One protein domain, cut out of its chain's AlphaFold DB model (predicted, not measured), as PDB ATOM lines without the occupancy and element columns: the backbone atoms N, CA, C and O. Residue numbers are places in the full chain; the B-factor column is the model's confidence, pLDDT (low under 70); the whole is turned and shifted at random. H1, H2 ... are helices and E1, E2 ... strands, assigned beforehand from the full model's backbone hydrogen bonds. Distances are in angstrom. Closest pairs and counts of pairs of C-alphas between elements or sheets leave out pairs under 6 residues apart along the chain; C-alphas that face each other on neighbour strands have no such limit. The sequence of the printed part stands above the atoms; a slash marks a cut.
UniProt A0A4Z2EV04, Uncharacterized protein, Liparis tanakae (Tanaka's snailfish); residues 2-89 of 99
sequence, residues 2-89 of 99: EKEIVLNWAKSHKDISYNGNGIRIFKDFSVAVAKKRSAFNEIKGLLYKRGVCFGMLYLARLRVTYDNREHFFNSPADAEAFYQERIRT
ATOM      1  N   GLU A   2      39.135  20.095 -55.817       70.44
ATOM      2  CA  GLU A   2      38.774  18.658 -55.816       70.44
ATOM      3  C   GLU A   2      38.756  17.984 -54.430       70.44
ATOM      4  O   GLU A   2      37.821  17.260 -54.102       70.44
ATOM      5  N   LYS A   3      39.739  18.272 -53.563       67.75
ATOM      6  CA  LYS A   3      39.806  17.688 -52.205       67.75
ATOM      7  C   LYS A   3      38.606  18.062 -51.330       67.75
ATOM      8  O   LYS A   3      38.149  17.257 -50.524       67.75
ATOM      9  N   GLU A   4      38.101  19.286 -51.468       74.44
ATOM     10  CA  GLU A   4      36.950  19.753 -50.691       74.44
ATOM     11  C   GLU A   4      35.642  19.159 -51.207       74.44
ATOM     12  O   GLU A   4      34.775  18.844 -50.397       74.44
ATOM     13  N   ILE A   5      35.536  18.923 -52.519       81.12
ATOM     14  CA  ILE A   5      34.383  18.258 -53.138       81.12
ATOM     15  C   ILE A   5      34.249  16.831 -52.603       81.12
ATOM     16  O   ILE A   5      33.176  16.463 -52.133       81.12
ATOM     17  N   VAL A   6      35.341  16.059 -52.584       80.75
ATOM     18  CA  VAL A   6      35.335  14.679 -52.062       80.75
ATOM     19  C   VAL A   6      34.998  14.650 -50.571       80.75
ATOM     20  O   VAL A   6      34.178  13.844 -50.136       80.75
ATOM     21  N   LEU A   7      35.576  15.558 -49.779       81.19
ATOM     22  CA  LEU A   7      35.268  15.657 -48.350       81.19
ATOM     23  C   LEU A   7      33.816  16.070 -48.091       81.19
ATOM     24  O   LEU A   7      33.224  15.618 -47.113       81.19
ATOM     25  N   ASN A   8      33.247  16.942 -48.923       79.31
ATOM     26  CA  ASN A   8      31.856  17.354 -48.784       79.31
ATOM     27  C   ASN A   8      30.903  16.232 -49.214       79.31
ATOM     28  O   ASN A   8      29.959  15.919 -48.494       79.31
ATOM     29  N   TRP A   9      31.211  15.556 -50.322       85.12
ATOM     30  CA  TRP A   9      30.485  14.377 -50.786       85.12
ATOM     31  C   TRP A   9      30.466  13.270 -49.723       85.12
ATOM     32  O   TRP A   9      29.397  12.745 -49.407       85.12
ATOM     33  N   ALA A  10      31.615  12.994 -49.099       81.56
ATOM     34  CA  ALA A  10      31.743  11.994 -48.042       81.56
ATOM     35  C   ALA A  10      31.017  12.373 -46.740       81.56
ATOM     36  O   ALA A  10      30.605  11.499 -45.988       81.56
ATOM     37  N   LYS A  11      30.840  13.668 -46.443       76.69
ATOM     38  CA  LYS A  11      30.009  14.105 -45.305       76.69
ATOM     39  C   LYS A  11      28.521  13.886 -45.564       76.69
ATOM     40  O   LYS A  11      27.793  13.570 -44.625       76.69
ATOM     41  N   SER A  12      28.082  14.077 -46.807       80.88
ATOM     42  CA  SER A  12      26.689  13.866 -47.208       80.88
ATOM     43  C   SER A  12      26.325  12.381 -47.285       80.88
ATOM     44  O   SER A  12      25.193  12.017 -46.979       80.88
ATOM     45  N   HIS A  13      27.282  11.516 -47.631       80.50
ATOM     46  CA  HIS A  13      27.082  10.070 -47.733       80.50
ATOM     47  C   HIS A  13      27.627   9.374 -46.483       80.50
ATOM     48  O   HIS A  13      28.826   9.159 -46.349       80.50
ATOM     49  N   LYS A  14      26.740   9.031 -45.540       68.25
ATOM     50  CA  LYS A  14      27.126   8.349 -44.289       68.25
ATOM     51  C   LYS A  14      27.559   6.893 -44.482       68.25
ATOM     52  O   LYS A  14      28.315   6.393 -43.654       68.25
ATOM     53  N   ASP A  15      27.090   6.246 -45.545       75.81
ATOM     54  CA  ASP A  15      27.350   4.839 -45.846       75.81
ATOM     55  C   ASP A  15      28.170   4.752 -47.139       75.81
ATOM     56  O   ASP A  15      27.638   4.787 -48.248       75.81
ATOM     57  N   ILE A  16      29.495   4.769 -46.994       83.19
ATOM     58  CA  ILE A  16      30.430   4.650 -48.115       83.19
ATOM     59  C   ILE A  16      31.076   3.280 -47.987       83.19
ATOM     60  O   ILE A  16      31.734   2.996 -46.987       83.19
ATOM     61  N   SER A  17      30.901   2.433 -48.994       84.00
ATOM     62  CA  SER A  17      31.522   1.113 -49.051       84.00
ATOM     63  C   SER A  17      32.392   0.982 -50.296       84.00
ATOM     64  O   SER A  17      32.074   1.500 -51.365       84.00
ATOM     65  N   TYR A  18      33.526   0.302 -50.144       79.00
ATOM     66  CA  TYR A  18      34.418  -0.069 -51.234       79.00
ATOM     67  C   TYR A  18      34.767  -1.549 -51.084       79.00
ATOM     68  O   TYR A  18      35.249  -1.968 -50.032       79.00
ATOM     69  N   ASN A  19      34.483  -2.353 -52.112       82.88
ATOM     70  CA  ASN A  19      34.645  -3.815 -52.091       82.88
ATOM     71  C   ASN A  19      33.971  -4.501 -50.885       82.88
ATOM     72  O   ASN A  19      34.543  -5.396 -50.271       82.88
ATOM     73  N   GLY A  20      32.771  -4.046 -50.509       83.94
ATOM     74  CA  GLY A  20      32.030  -4.584 -49.362       83.94
ATOM     75  C   GLY A  20      32.522  -4.108 -47.990       83.94
ATOM     76  O   GLY A  20      31.870  -4.387 -46.990       83.94
ATOM     77  N   ASN A  21      33.614  -3.338 -47.927       81.44
ATOM     78  CA  ASN A  21      34.137  -2.773 -46.686       81.44
ATOM     79  C   ASN A  21      33.717  -1.309 -46.532       81.44
ATOM     80  O   ASN A  21      33.916  -0.496 -47.436       81.44
ATOM     81  N   GLY A  22      33.169  -0.957 -45.370       83.69
ATOM     82  CA  GLY A  22      32.822   0.424 -45.038       83.69
ATOM     83  C   GLY A  22      34.072   1.294 -44.902       83.69
ATOM     84  O   GLY A  22      34.936   1.022 -44.068       83.69
ATOM     85  N   ILE A  23      34.160   2.358 -45.697       82.75
ATOM     86  CA  ILE A  23      35.257   3.328 -45.656       82.75
ATOM     87  C   ILE A  23      34.769   4.666 -45.101       82.75
ATOM     88  O   ILE A  23      33.628   5.076 -45.297       82.75
ATOM     89  N   ARG A  24      35.651   5.380 -44.395       77.25
ATOM     90  CA  ARG A  24      35.382   6.739 -43.909       77.25
ATOM     91  C   ARG A  24      36.485   7.673 -44.374       77.25
ATOM     92  O   ARG A  24      37.659   7.427 -44.111       77.25
ATOM     93  N   ILE A  25      36.097   8.755 -45.040       77.81
ATOM     94  CA  ILE A  25      37.024   9.752 -45.577       77.81
ATOM     95  C   ILE A  25      37.035  10.957 -44.635       77.81
ATOM     96  O   ILE A  25      36.002  11.578 -44.387       77.81
ATOM     97  N   PHE A  26      38.213  11.301 -44.117       69.94
ATOM     98  CA  PHE A  26      38.413  12.449 -43.234       69.94
ATOM     99  C   PHE A  26      39.442  13.411 -43.819       69.94
ATOM    100  O   PHE A  26      40.273  13.040 -44.642       69.94
ATOM    101  N   LYS A  27      39.392  14.673 -43.379       72.81
ATOM    102  CA  LYS A  27      40.449  15.636 -43.696       72.81
ATOM    103  C   LYS A  27      41.720  15.198 -42.972       72.81
ATOM    104  O   LYS A  27      41.662  14.938 -41.771       72.81
ATOM    105  N   ASP A  28      42.832  15.139 -43.695       74.88
ATOM    106  CA  ASP A  28      44.131  14.833 -43.109       74.88
ATOM    107  C   ASP A  28      44.554  16.000 -42.206       74.88
ATOM    108  O   ASP A  28      44.838  17.113 -42.662       74.88
ATOM    109  N   PHE A  29      44.455  15.779 -40.898       70.75
ATOM    110  CA  PHE A  29      44.887  16.722 -39.879       70.75
ATOM    111  C   PHE A  29      46.209  16.220 -39.316       70.75
ATOM    112  O   PHE A  29      46.343  15.036 -39.022       70.75
ATOM    113  N   SER A  30      47.153  17.128 -39.057       79.56
ATOM    114  CA  SER A  30      48.370  16.749 -38.343       79.56
ATOM    115  C   SER A  30      48.029  16.094 -36.998       79.56
ATOM    116  O   SER A  30      47.038  16.450 -36.347       79.56
ATOM    117  N   VAL A  31      48.872  15.163 -36.545       81.69
ATOM    118  CA  VAL A  31      48.687  14.439 -35.273       81.69
ATOM    119  C   VAL A  31      48.455  15.404 -34.103       81.69
ATOM    120  O   VAL A  31      47.620  15.147 -33.238       81.69
ATOM    121  N   ALA A  32      49.132  16.556 -34.101       82.94
ATOM    122  CA  ALA A  32      48.943  17.603 -33.099       82.94
ATOM    123  C   ALA A  32      47.514  18.180 -33.102       82.94
ATOM    124  O   ALA A  32      46.921  18.371 -32.040       82.94
ATOM    125  N   VAL A  33      46.932  18.430 -34.279       82.56
ATOM    126  CA  VAL A  33      45.553  18.928 -34.405       82.56
ATOM    127  C   VAL A  33      44.548  17.841 -34.029       82.56
ATOM    128  O   VAL A  33      43.572  18.137 -33.341       82.56
ATOM    129  N   ALA A  34      44.788  16.587 -34.416       83.12
ATOM    130  CA  ALA A  34      43.939  15.462 -34.026       83.12
ATOM    131  C   ALA A  34      43.892  15.290 -32.496       83.12
ATOM    132  O   ALA A  34      42.799  15.236 -31.932       83.12
ATOM    133  N   LYS A  35      45.054  15.320 -31.824       86.69
ATOM    134  CA  LYS A  35      45.159  15.278 -30.354       86.69
ATOM    135  C   LYS A  35      44.439  16.449 -29.682       86.69
ATOM    136  O   LYS A  35      43.711  16.258 -28.712       86.69
ATOM    137  N   LYS A  36      44.579  17.665 -30.222       86.50
ATOM    138  CA  LYS A  36      43.827  18.826 -29.717       86.50
ATOM    139  C   LYS A  36      42.321  18.615 -29.854       86.50
ATOM    140  O   LYS A  36      41.589  18.866 -28.909       86.50
ATOM    141  N   ARG A  37      41.841  18.103 -30.995       87.56
ATOM    142  CA  ARG A  37      40.407  17.831 -31.216       87.56
ATOM    143  C   ARG A  37      39.869  16.717 -30.318       87.56
ATOM    144  O   ARG A  37      38.712  16.812 -29.909       87.56
ATOM    145  N   SER A  38      40.666  15.684 -30.031       86.88
ATOM    146  CA  SER A  38      40.254  14.594 -29.142       86.88
ATOM    147  C   SER A  38      40.119  15.051 -27.694       86.88
ATOM    148  O   SER A  38      39.246  14.546 -26.999       86.88
ATOM    149  N   ALA A  39      40.897  16.047 -27.262       89.88
ATOM    150  CA  ALA A  39      40.777  16.615 -25.919       89.88
ATOM    151  C   ALA A  39      39.392  17.245 -25.653       89.88
ATOM    152  O   ALA A  39      38.938  17.287 -24.519       89.88
ATOM    153  N   PHE A  40      38.665  17.662 -26.695       88.75
ATOM    154  CA  PHE A  40      37.288  18.152 -26.561       88.75
ATOM    155  C   PHE A  40      36.229  17.035 -26.576       88.75
ATOM    156  O   PHE A  40      35.035  17.329 -26.600       88.75
ATOM    157  N   ASN A  41      36.601  15.752 -26.650       89.62
ATOM    158  CA  ASN A  41      35.621  14.659 -26.721       89.62
ATOM    159  C   ASN A  41      34.735  14.584 -25.475       89.62
ATOM    160  O   ASN A  41      33.525  14.407 -25.616       89.62
ATOM    161  N   GLU A  42      35.315  14.785 -24.294       90.06
ATOM    162  CA  GLU A  42      34.596  14.738 -23.019       90.06
ATOM    163  C   GLU A  42      33.536  15.844 -22.943       90.06
ATOM    164  O   GLU A  42      32.345  15.556 -22.796       90.06
ATOM    165  N   ILE A  43      33.934  17.100 -23.179       89.31
ATOM    166  CA  ILE A  43      33.014  18.245 -23.136       89.31
ATOM    167  C   ILE A  43      31.931  18.179 -24.219       89.31
ATOM    168  O   ILE A  43      30.780  18.511 -23.951       89.31
ATOM    169  N   LYS A  44      32.239  17.672 -25.424       89.31
ATOM    170  CA  LYS A  44      31.218  17.431 -26.463       89.31
ATOM    171  C   LYS A  44      30.154  16.442 -25.986       89.31
ATOM    172  O   LYS A  44      28.977  16.644 -26.265       89.31
ATOM    173  N   GLY A  45      30.556  15.392 -25.265       89.75
ATOM    174  CA  GLY A  45      29.626  14.432 -24.674       89.75
ATOM    175  C   GLY A  45      28.716  15.080 -23.629       89.75
ATOM    176  O   GLY A  45      27.511  14.832 -23.624       89.75
ATOM    177  N   LEU A  46      29.271  15.950 -22.782       89.69
ATOM    178  CA  LEU A  46      28.502  16.710 -21.792       89.69
ATOM    179  C   LEU A  46      27.512  17.687 -22.443       89.69
ATOM    180  O   LEU A  46      26.338  17.710 -22.074       89.69
ATOM    181  N   LEU A  47      27.955  18.440 -23.452       89.19
ATOM    182  CA  LEU A  47      27.109  19.366 -24.212       89.19
ATOM    183  C   LEU A  47      25.981  18.632 -24.945       89.19
ATOM    184  O   LEU A  47      24.833  19.072 -24.899       89.19
ATOM    185  N   TYR A  48      26.283  17.475 -25.545       89.00
ATOM    186  CA  TYR A  48      25.289  16.631 -26.209       89.00
ATOM    187  C   TYR A  48      24.218  16.132 -25.232       89.00
ATOM    188  O   TYR A  48      23.029  16.251 -25.515       89.00
ATOM    189  N   LYS A  49      24.619  15.651 -24.045       88.62
ATOM    190  CA  LYS A  49      23.683  15.215 -22.991       88.62
ATOM    191  C   LYS A  49      22.754  16.333 -22.511       88.62
ATOM    192  O   LYS A  49      21.657  16.050 -22.045       88.62
ATOM    193  N   ARG A  50      23.191  17.591 -22.604       85.38
ATOM    194  CA  ARG A  50      22.399  18.776 -22.241       85.38
ATOM    195  C   ARG A  50      21.601  19.363 -23.406       85.38
ATOM    196  O   ARG A  50      20.910  20.352 -23.201       85.38
ATOM    197  N   GLY A  51      21.693  18.786 -24.605       86.12
ATOM    198  CA  GLY A  51      21.005  19.296 -25.794       86.12
ATOM    199  C   GLY A  51      21.547  20.638 -26.297       86.12
ATOM    200  O   GLY A  51      20.846  21.352 -27.007       86.12
ATOM    201  N   VAL A  52      22.779  21.004 -25.929       87.94
ATOM    202  CA  VAL A  52      23.392  22.270 -26.344       87.94
ATOM    203  C   VAL A  52      23.997  22.113 -27.736       87.94
ATOM    204  O   VAL A  52      24.744  21.169 -27.995       87.94
ATOM    205  N   CYS A  53      23.710  23.056 -28.633       88.75
ATOM    206  CA  CYS A  53      24.283  23.069 -29.975       88.75
ATOM    207  C   CYS A  53      25.774  23.424 -29.927       88.75
ATOM    208  O   CYS A  53      26.171  24.445 -29.365       88.75
ATOM    209  N   PHE A  54      26.610  22.604 -30.563       91.06
ATOM    210  CA  PHE A  54      28.043  22.859 -30.667       91.06
ATOM    211  C   PHE A  54      28.597  22.482 -32.042       91.06
ATOM    212  O   PHE A  54      28.071  21.619 -32.743       91.06
ATOM    213  N   GLY A  55      29.706  23.117 -32.415       88.94
ATOM    214  CA  GLY A  55      30.435  22.861 -33.653       88.94
ATOM    215  C   GLY A  55      31.940  22.965 -33.437       88.94
ATOM    216  O   GLY A  55      32.415  23.778 -32.654       88.94
ATOM    217  N   MET A  56      32.718  22.143 -34.137       88.50
ATOM    218  CA  MET A  56      34.181  22.174 -34.052       88.50
ATOM    219  C   MET A  56      34.774  22.827 -35.303       88.50
ATOM    220  O   MET A  56      34.771  22.226 -36.382       88.50
ATOM    221  N   LEU A  57      35.334  24.023 -35.143       86.12
ATOM    222  CA  LEU A  57      35.946  24.807 -36.212       86.12
ATOM    223  C   LEU A  57      37.334  24.273 -36.614       86.12
ATOM    224  O   LEU A  57      37.923  23.379 -35.985       86.12
ATOM    225  N   TYR A  58      37.849  24.816 -37.718       70.81
ATOM    226  CA  TYR A  58      39.178  24.514 -38.239       70.81
ATOM    227  C   TYR A  58      40.259  24.949 -37.227       70.81
ATOM    228  O   TYR A  58      40.140  26.008 -36.621       70.81
ATOM    229  N   LEU A  59      41.273  24.096 -37.016       76.56
ATOM    230  CA  LEU A  59      42.321  24.190 -35.974       76.56
ATOM    231  C   LEU A  59      41.902  23.920 -34.510       76.56
ATOM    232  O   LEU A  59      42.629  24.290 -33.596       76.56
ATOM    233  N   ALA A  60      40.810  23.175 -34.286       83.62
ATOM    234  CA  ALA A  60      40.391  22.694 -32.955       83.62
ATOM    235  C   ALA A  60      39.846  23.787 -32.017       83.62
ATOM    236  O   ALA A  60      40.125  23.785 -30.824       83.62
ATOM    237  N   ARG A  61      39.040  24.704 -32.567       88.38
ATOM    238  CA  ARG A  61      38.268  25.671 -31.776       88.38
ATOM    239  C   ARG A  61      36.835  25.175 -31.627       88.38
ATOM    240  O   ARG A  61      36.181  24.890 -32.634       88.38
ATOM    241  N   LEU A  62      36.346  25.059 -30.400       91.50
ATOM    242  CA  LEU A  62      34.976  24.636 -30.121       91.50
ATOM    243  C   LEU A  62      34.061  25.865 -30.104       91.50
ATOM    244  O   LEU A  62      34.299  26.793 -29.341       91.50
ATOM    245  N   ARG A  63      33.020  25.866 -30.937       92.88
ATOM    246  CA  ARG A  63      31.906  26.819 -30.902       92.88
ATOM    247  C   ARG A  63      30.760  26.176 -30.135       92.88
ATOM    248  O   ARG A  63      30.343  25.074 -30.491       92.88
ATOM    249  N   VAL A  64      30.252  26.855 -29.121       91.69
ATOM    250  CA  VAL A  64      29.081  26.444 -28.341       91.69
ATOM    251  C   VAL A  64      28.044  27.549 -28.449       91.69
ATOM    252  O   VAL A  64      28.362  28.711 -28.208       91.69
ATOM    253  N   THR A  65      26.821  27.193 -28.819       90.62
ATOM    254  CA  THR A  65      25.694  28.124 -28.861       90.62
ATOM    255  C   THR A  65      24.824  27.869 -27.641       90.62
ATOM    256  O   THR A  65      24.199  26.814 -27.533       90.62
ATOM    257  N   TYR A  66      24.804  28.824 -26.716       87.44
ATOM    258  CA  TYR A  66      24.044  28.747 -25.472       87.44
ATOM    259  C   TYR A  66      23.424  30.115 -25.182       87.44
ATOM    260  O   TYR A  66      24.088  31.132 -25.355       87.44
ATOM    261  N   ASP A  67      22.150  30.148 -24.781       84.88
ATOM    262  CA  ASP A  67      21.423  31.389 -24.455       84.88
ATOM    263  C   ASP A  67      21.459  32.449 -25.584       84.88
ATOM    264  O   ASP A  67      21.742  33.625 -25.366       84.88
ATOM    265  N   ASN A  68      21.254  32.011 -26.835       85.94
ATOM    266  CA  ASN A  68      21.354  32.829 -28.058       85.94
ATOM    267  C   ASN A  68      22.711  33.532 -28.272       85.94
ATOM    268  O   ASN A  68      22.821  34.428 -29.111       85.94
ATOM    269  N   ARG A  69      23.762  33.115 -27.556       88.94
ATOM    270  CA  ARG A  69      25.126  33.619 -27.721       88.94
ATOM    271  C   ARG A  69      26.063  32.518 -28.174       88.94
ATOM    272  O   ARG A  69      25.917  31.344 -27.834       88.94
ATOM    273  N   GLU A  70      27.044  32.920 -28.965       91.81
ATOM    274  CA  GLU A  70      28.087  32.030 -29.453       91.81
ATOM    275  C   GLU A  70      29.350  32.210 -28.630       91.81
ATOM    276  O   GLU A  70      29.886  33.311 -28.508       91.81
ATOM    277  N   HIS A  71      29.841  31.104 -28.093       90.69
ATOM    278  CA  HIS A  71      31.053  31.048 -27.298       90.69
ATOM    279  C   HIS A  71      32.104  30.224 -28.032       90.69
ATOM    280  O   HIS A  71      31.813  29.137 -28.535       90.69
ATOM    281  N   PHE A  72      33.327  30.744 -28.100       92.25
ATOM    282  CA  PHE A  72      34.441  30.106 -28.795       92.25
ATOM    283  C   PHE A  72      35.544  29.755 -27.805       92.25
ATOM    284  O   PHE A  72      36.075  30.634 -27.131       92.25
ATOM    285  N   PHE A  73      35.936  28.486 -27.781       90.50
ATOM    286  CA  PHE A  73      36.949  27.967 -26.870       90.50
ATOM    287  C   PHE A  73      38.133  27.404 -27.648       90.50
ATOM    288  O   PHE A  73      37.966  26.626 -28.591       90.50
ATOM    289  N   ASN A  74      39.337  27.799 -27.237       88.50
ATOM    290  CA  ASN A  74      40.595  27.283 -27.785       88.50
ATOM    291  C   ASN A  74      41.190  26.170 -26.908       88.50
ATOM    292  O   ASN A  74      42.043  25.417 -27.378       88.50
ATOM    293  N   SER A  75      40.729  26.059 -25.659       88.56
ATOM    294  CA  SER A  75      41.137  25.044 -24.693       88.56
ATOM    295  C   SER A  75      39.924  24.238 -24.216       88.56
ATOM    296  O   SER A  75      38.852  24.817 -24.016       88.56
ATOM    297  N   PRO A  76      40.060  22.915 -24.013       88.56
ATOM    298  CA  PRO A  76      39.010  22.107 -23.399       88.56
ATOM    299  C   PRO A  76      38.718  22.537 -21.954       88.56
ATOM    300  O   PRO A  76      37.561  22.490 -21.553       88.56
ATOM    301  N   ALA A  77      39.723  23.022 -21.212       89.25
ATOM    302  CA  ALA A  77      39.553  23.483 -19.832       89.25
ATOM    303  C   ALA A  77      38.628  24.709 -19.743       89.25
ATOM    304  O   ALA A  77      37.723  24.738 -18.915       89.25
ATOM    305  N   ASP A  78      38.787  25.681 -20.651       89.50
ATOM    306  CA  ASP A  78      37.917  26.865 -20.704       89.50
ATOM    307  C   ASP A  78      36.468  26.475 -21.033       89.50
ATOM    308  O   ASP A  78      35.516  27.009 -20.461       89.50
ATOM    309  N   ALA A  79      36.294  25.517 -21.951       89.62
ATOM    310  CA  ALA A  79      34.979  25.006 -22.326       89.62
ATOM    311  C   ALA A  79      34.311  24.240 -21.172       89.62
ATOM    312  O   ALA A  79      33.098  24.340 -20.980       89.62
ATOM    313  N   GLU A  80      35.091  23.482 -20.400       90.75
ATOM    314  CA  GLU A  80      34.606  22.789 -19.213       90.75
ATOM    315  C   GLU A  80      34.214  23.771 -18.109       90.75
ATOM    316  O   GLU A  80      33.103  23.666 -17.592       90.75
ATOM    317  N   ALA A  81      35.053  24.764 -17.804       90.50
ATOM    318  CA  ALA A  81      34.724  25.813 -16.841       90.50
ATOM    319  C   ALA A  81      33.404  26.515 -17.208       90.50
ATOM    320  O   ALA A  81      32.512  26.637 -16.367       90.50
ATOM    321  N   PHE A  82      33.224  26.858 -18.489       89.12
ATOM    322  CA  PHE A  82      31.970  27.422 -18.986       89.12
ATOM    323  C   PHE A  82      30.773  26.481 -18.782       89.12
ATOM    324  O   PHE A  82      29.705  26.915 -18.347       89.12
ATOM    325  N   TYR A  83      30.935  25.186 -19.065       89.44
ATOM    326  CA  TYR A  83      29.879  24.202 -18.834       89.44
ATOM    327  C   TYR A  83      29.512  24.094 -17.352       89.44
ATOM    328  O   TYR A  83      28.328  24.047 -17.022       89.44
ATOM    329  N   GLN A  84      30.497  24.086 -16.456       89.00
ATOM    330  CA  GLN A  84      30.265  24.021 -15.013       89.00
ATOM    331  C   GLN A  84      29.536  25.270 -14.495       89.00
ATOM    332  O   GLN A  84      28.590  25.140 -13.719       89.00
ATOM    333  N   GLU A  85      29.932  26.459 -14.950       87.19
ATOM    334  CA  GLU A  85      29.371  27.735 -14.490       87.19
ATOM    335  C   GLU A  85      27.966  28.001 -15.053       87.19
ATOM    336  O   GLU A  85      27.068  28.416 -14.319       87.19
ATOM    337  N   ARG A  86      27.771  27.778 -16.360       84.38
ATOM    338  CA  ARG A  86      26.588  28.263 -17.094       84.38
ATOM    339  C   ARG A  86      25.578  27.186 -17.477       84.38
ATOM    340  O   ARG A  86      24.423  27.532 -17.714       84.38
ATOM    341  N   ILE A  87      25.998  25.920 -17.581       81.75
ATOM    342  CA  ILE A  87      25.173  24.823 -18.132       81.75
ATOM    343  C   ILE A  87      24.832  23.770 -17.064       81.75
ATOM    344  O   ILE A  87      23.742  23.196 -17.077       81.75
ATOM    345  N   ARG A  88      25.751  23.472 -16.136       78.06
ATOM    346  CA  ARG A  88      25.535  22.466 -15.085       78.06
ATOM    347  C   ARG A  88      24.515  22.930 -14.049       78.06
ATOM    348  O   ARG A  88      23.781  22.081 -13.540       78.06
ATOM    349  N   THR A  89      24.482  24.222 -13.741       66.38
ATOM    350  CA  THR A  89      23.509  24.821 -12.827       66.38
ATOM    351  C   THR A  89      22.126  24.826 -13.489       66.38
ATOM    352  O   THR A  89      21.932  25.484 -14.511       66.38
TER     353      THR A  89
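Overview. This is residues 2 to 89 of the 99 residues of an uncharacterized protein of Liparis tanakae (Tanaka's snailfish) (UniProt A0A4Z2EV04). A small two-layer body, a three-stranded antiparallel sheet with helices H3 and H4 side by side over one face and the other face bare, makes one end of this elongated domain. Helix H1 and the long loop after it lie well away at the other end, and H2 leads from that loop to the body. The printed part has 88 residues, with four named helices and three named strands in the order H1 H2 H3 E1 E2 E3 H4. The sheet's order is E1 - E2 - E3, and the class is mixed, helices and strands. The whole is loose, with a radius of gyration of the C-alphas of 15.7 A and spans of 50 by 26 by 21 A.

Arrangement. Begin at H1, residues 2 to 12, which touches no helix and is not on the sheet. After it, residues 17 to 18 pair with residues 21 to 22, antiparallel. H2, residues 31 to 39, and H3, residues 41 to 49, meet only through their link. Next look at E1, residues 53 to 56, E2, residues 62 to 66, and E3, residues 69 to 73: they form a meander, each strand the antiparallel neighbour of the one before. In the hairpin E1 and E2, N 55 and O 63 are 2.8 A apart, within hydrogen-bond range; in the hairpin E2 and E3, N 64 and O 71 are 2.8 A apart. H3 is on the sheet at a height of 9.9 A, over E1, with the C-alphas of Leu 47 and Phe 54 closest at 7.4 A. H4, residues 76 to 87, is on the same face at a height of 9.6 A and runs along the strands, at 3 degrees to E3 on the local plane; its closest C-alphas to E3 are Ala 79 and Phe 73, 5.8 A. H3 and H4 touch, closest at the C-alphas of Ile 43 and Glu 80, 6.2 A, at a shallow tilt of 19 degrees, the same way. In H1, H2, H3 and H4 every O i to N i+4 pair is within hydrogen-bond range.

Along the chain. Find C-alpha 2 at (38.774, 18.658, -55.816); from there H1 runs 15.6 A to C-alpha 12. H2 covers 12.4 A and H3 12.5 A. E1 begins at C-alpha 53, (24.283, 23.069, -29.975), and is 10.7 A long; E2 is 12.6 A and E3 13.1 A. H4 runs 15.1 A to C-alpha 87 at (25.173, 24.823, -18.132).

Size, cuts and confidence. The two C-alphas farthest apart, those of Asn 19 and Thr 89, are 49.9 A apart. The printed part has no cut. The link from H1 to H2, residues 13 to 30, is long; the others are tight. Look for pLDDT under 70 at residues 3, 14, 26 and 89.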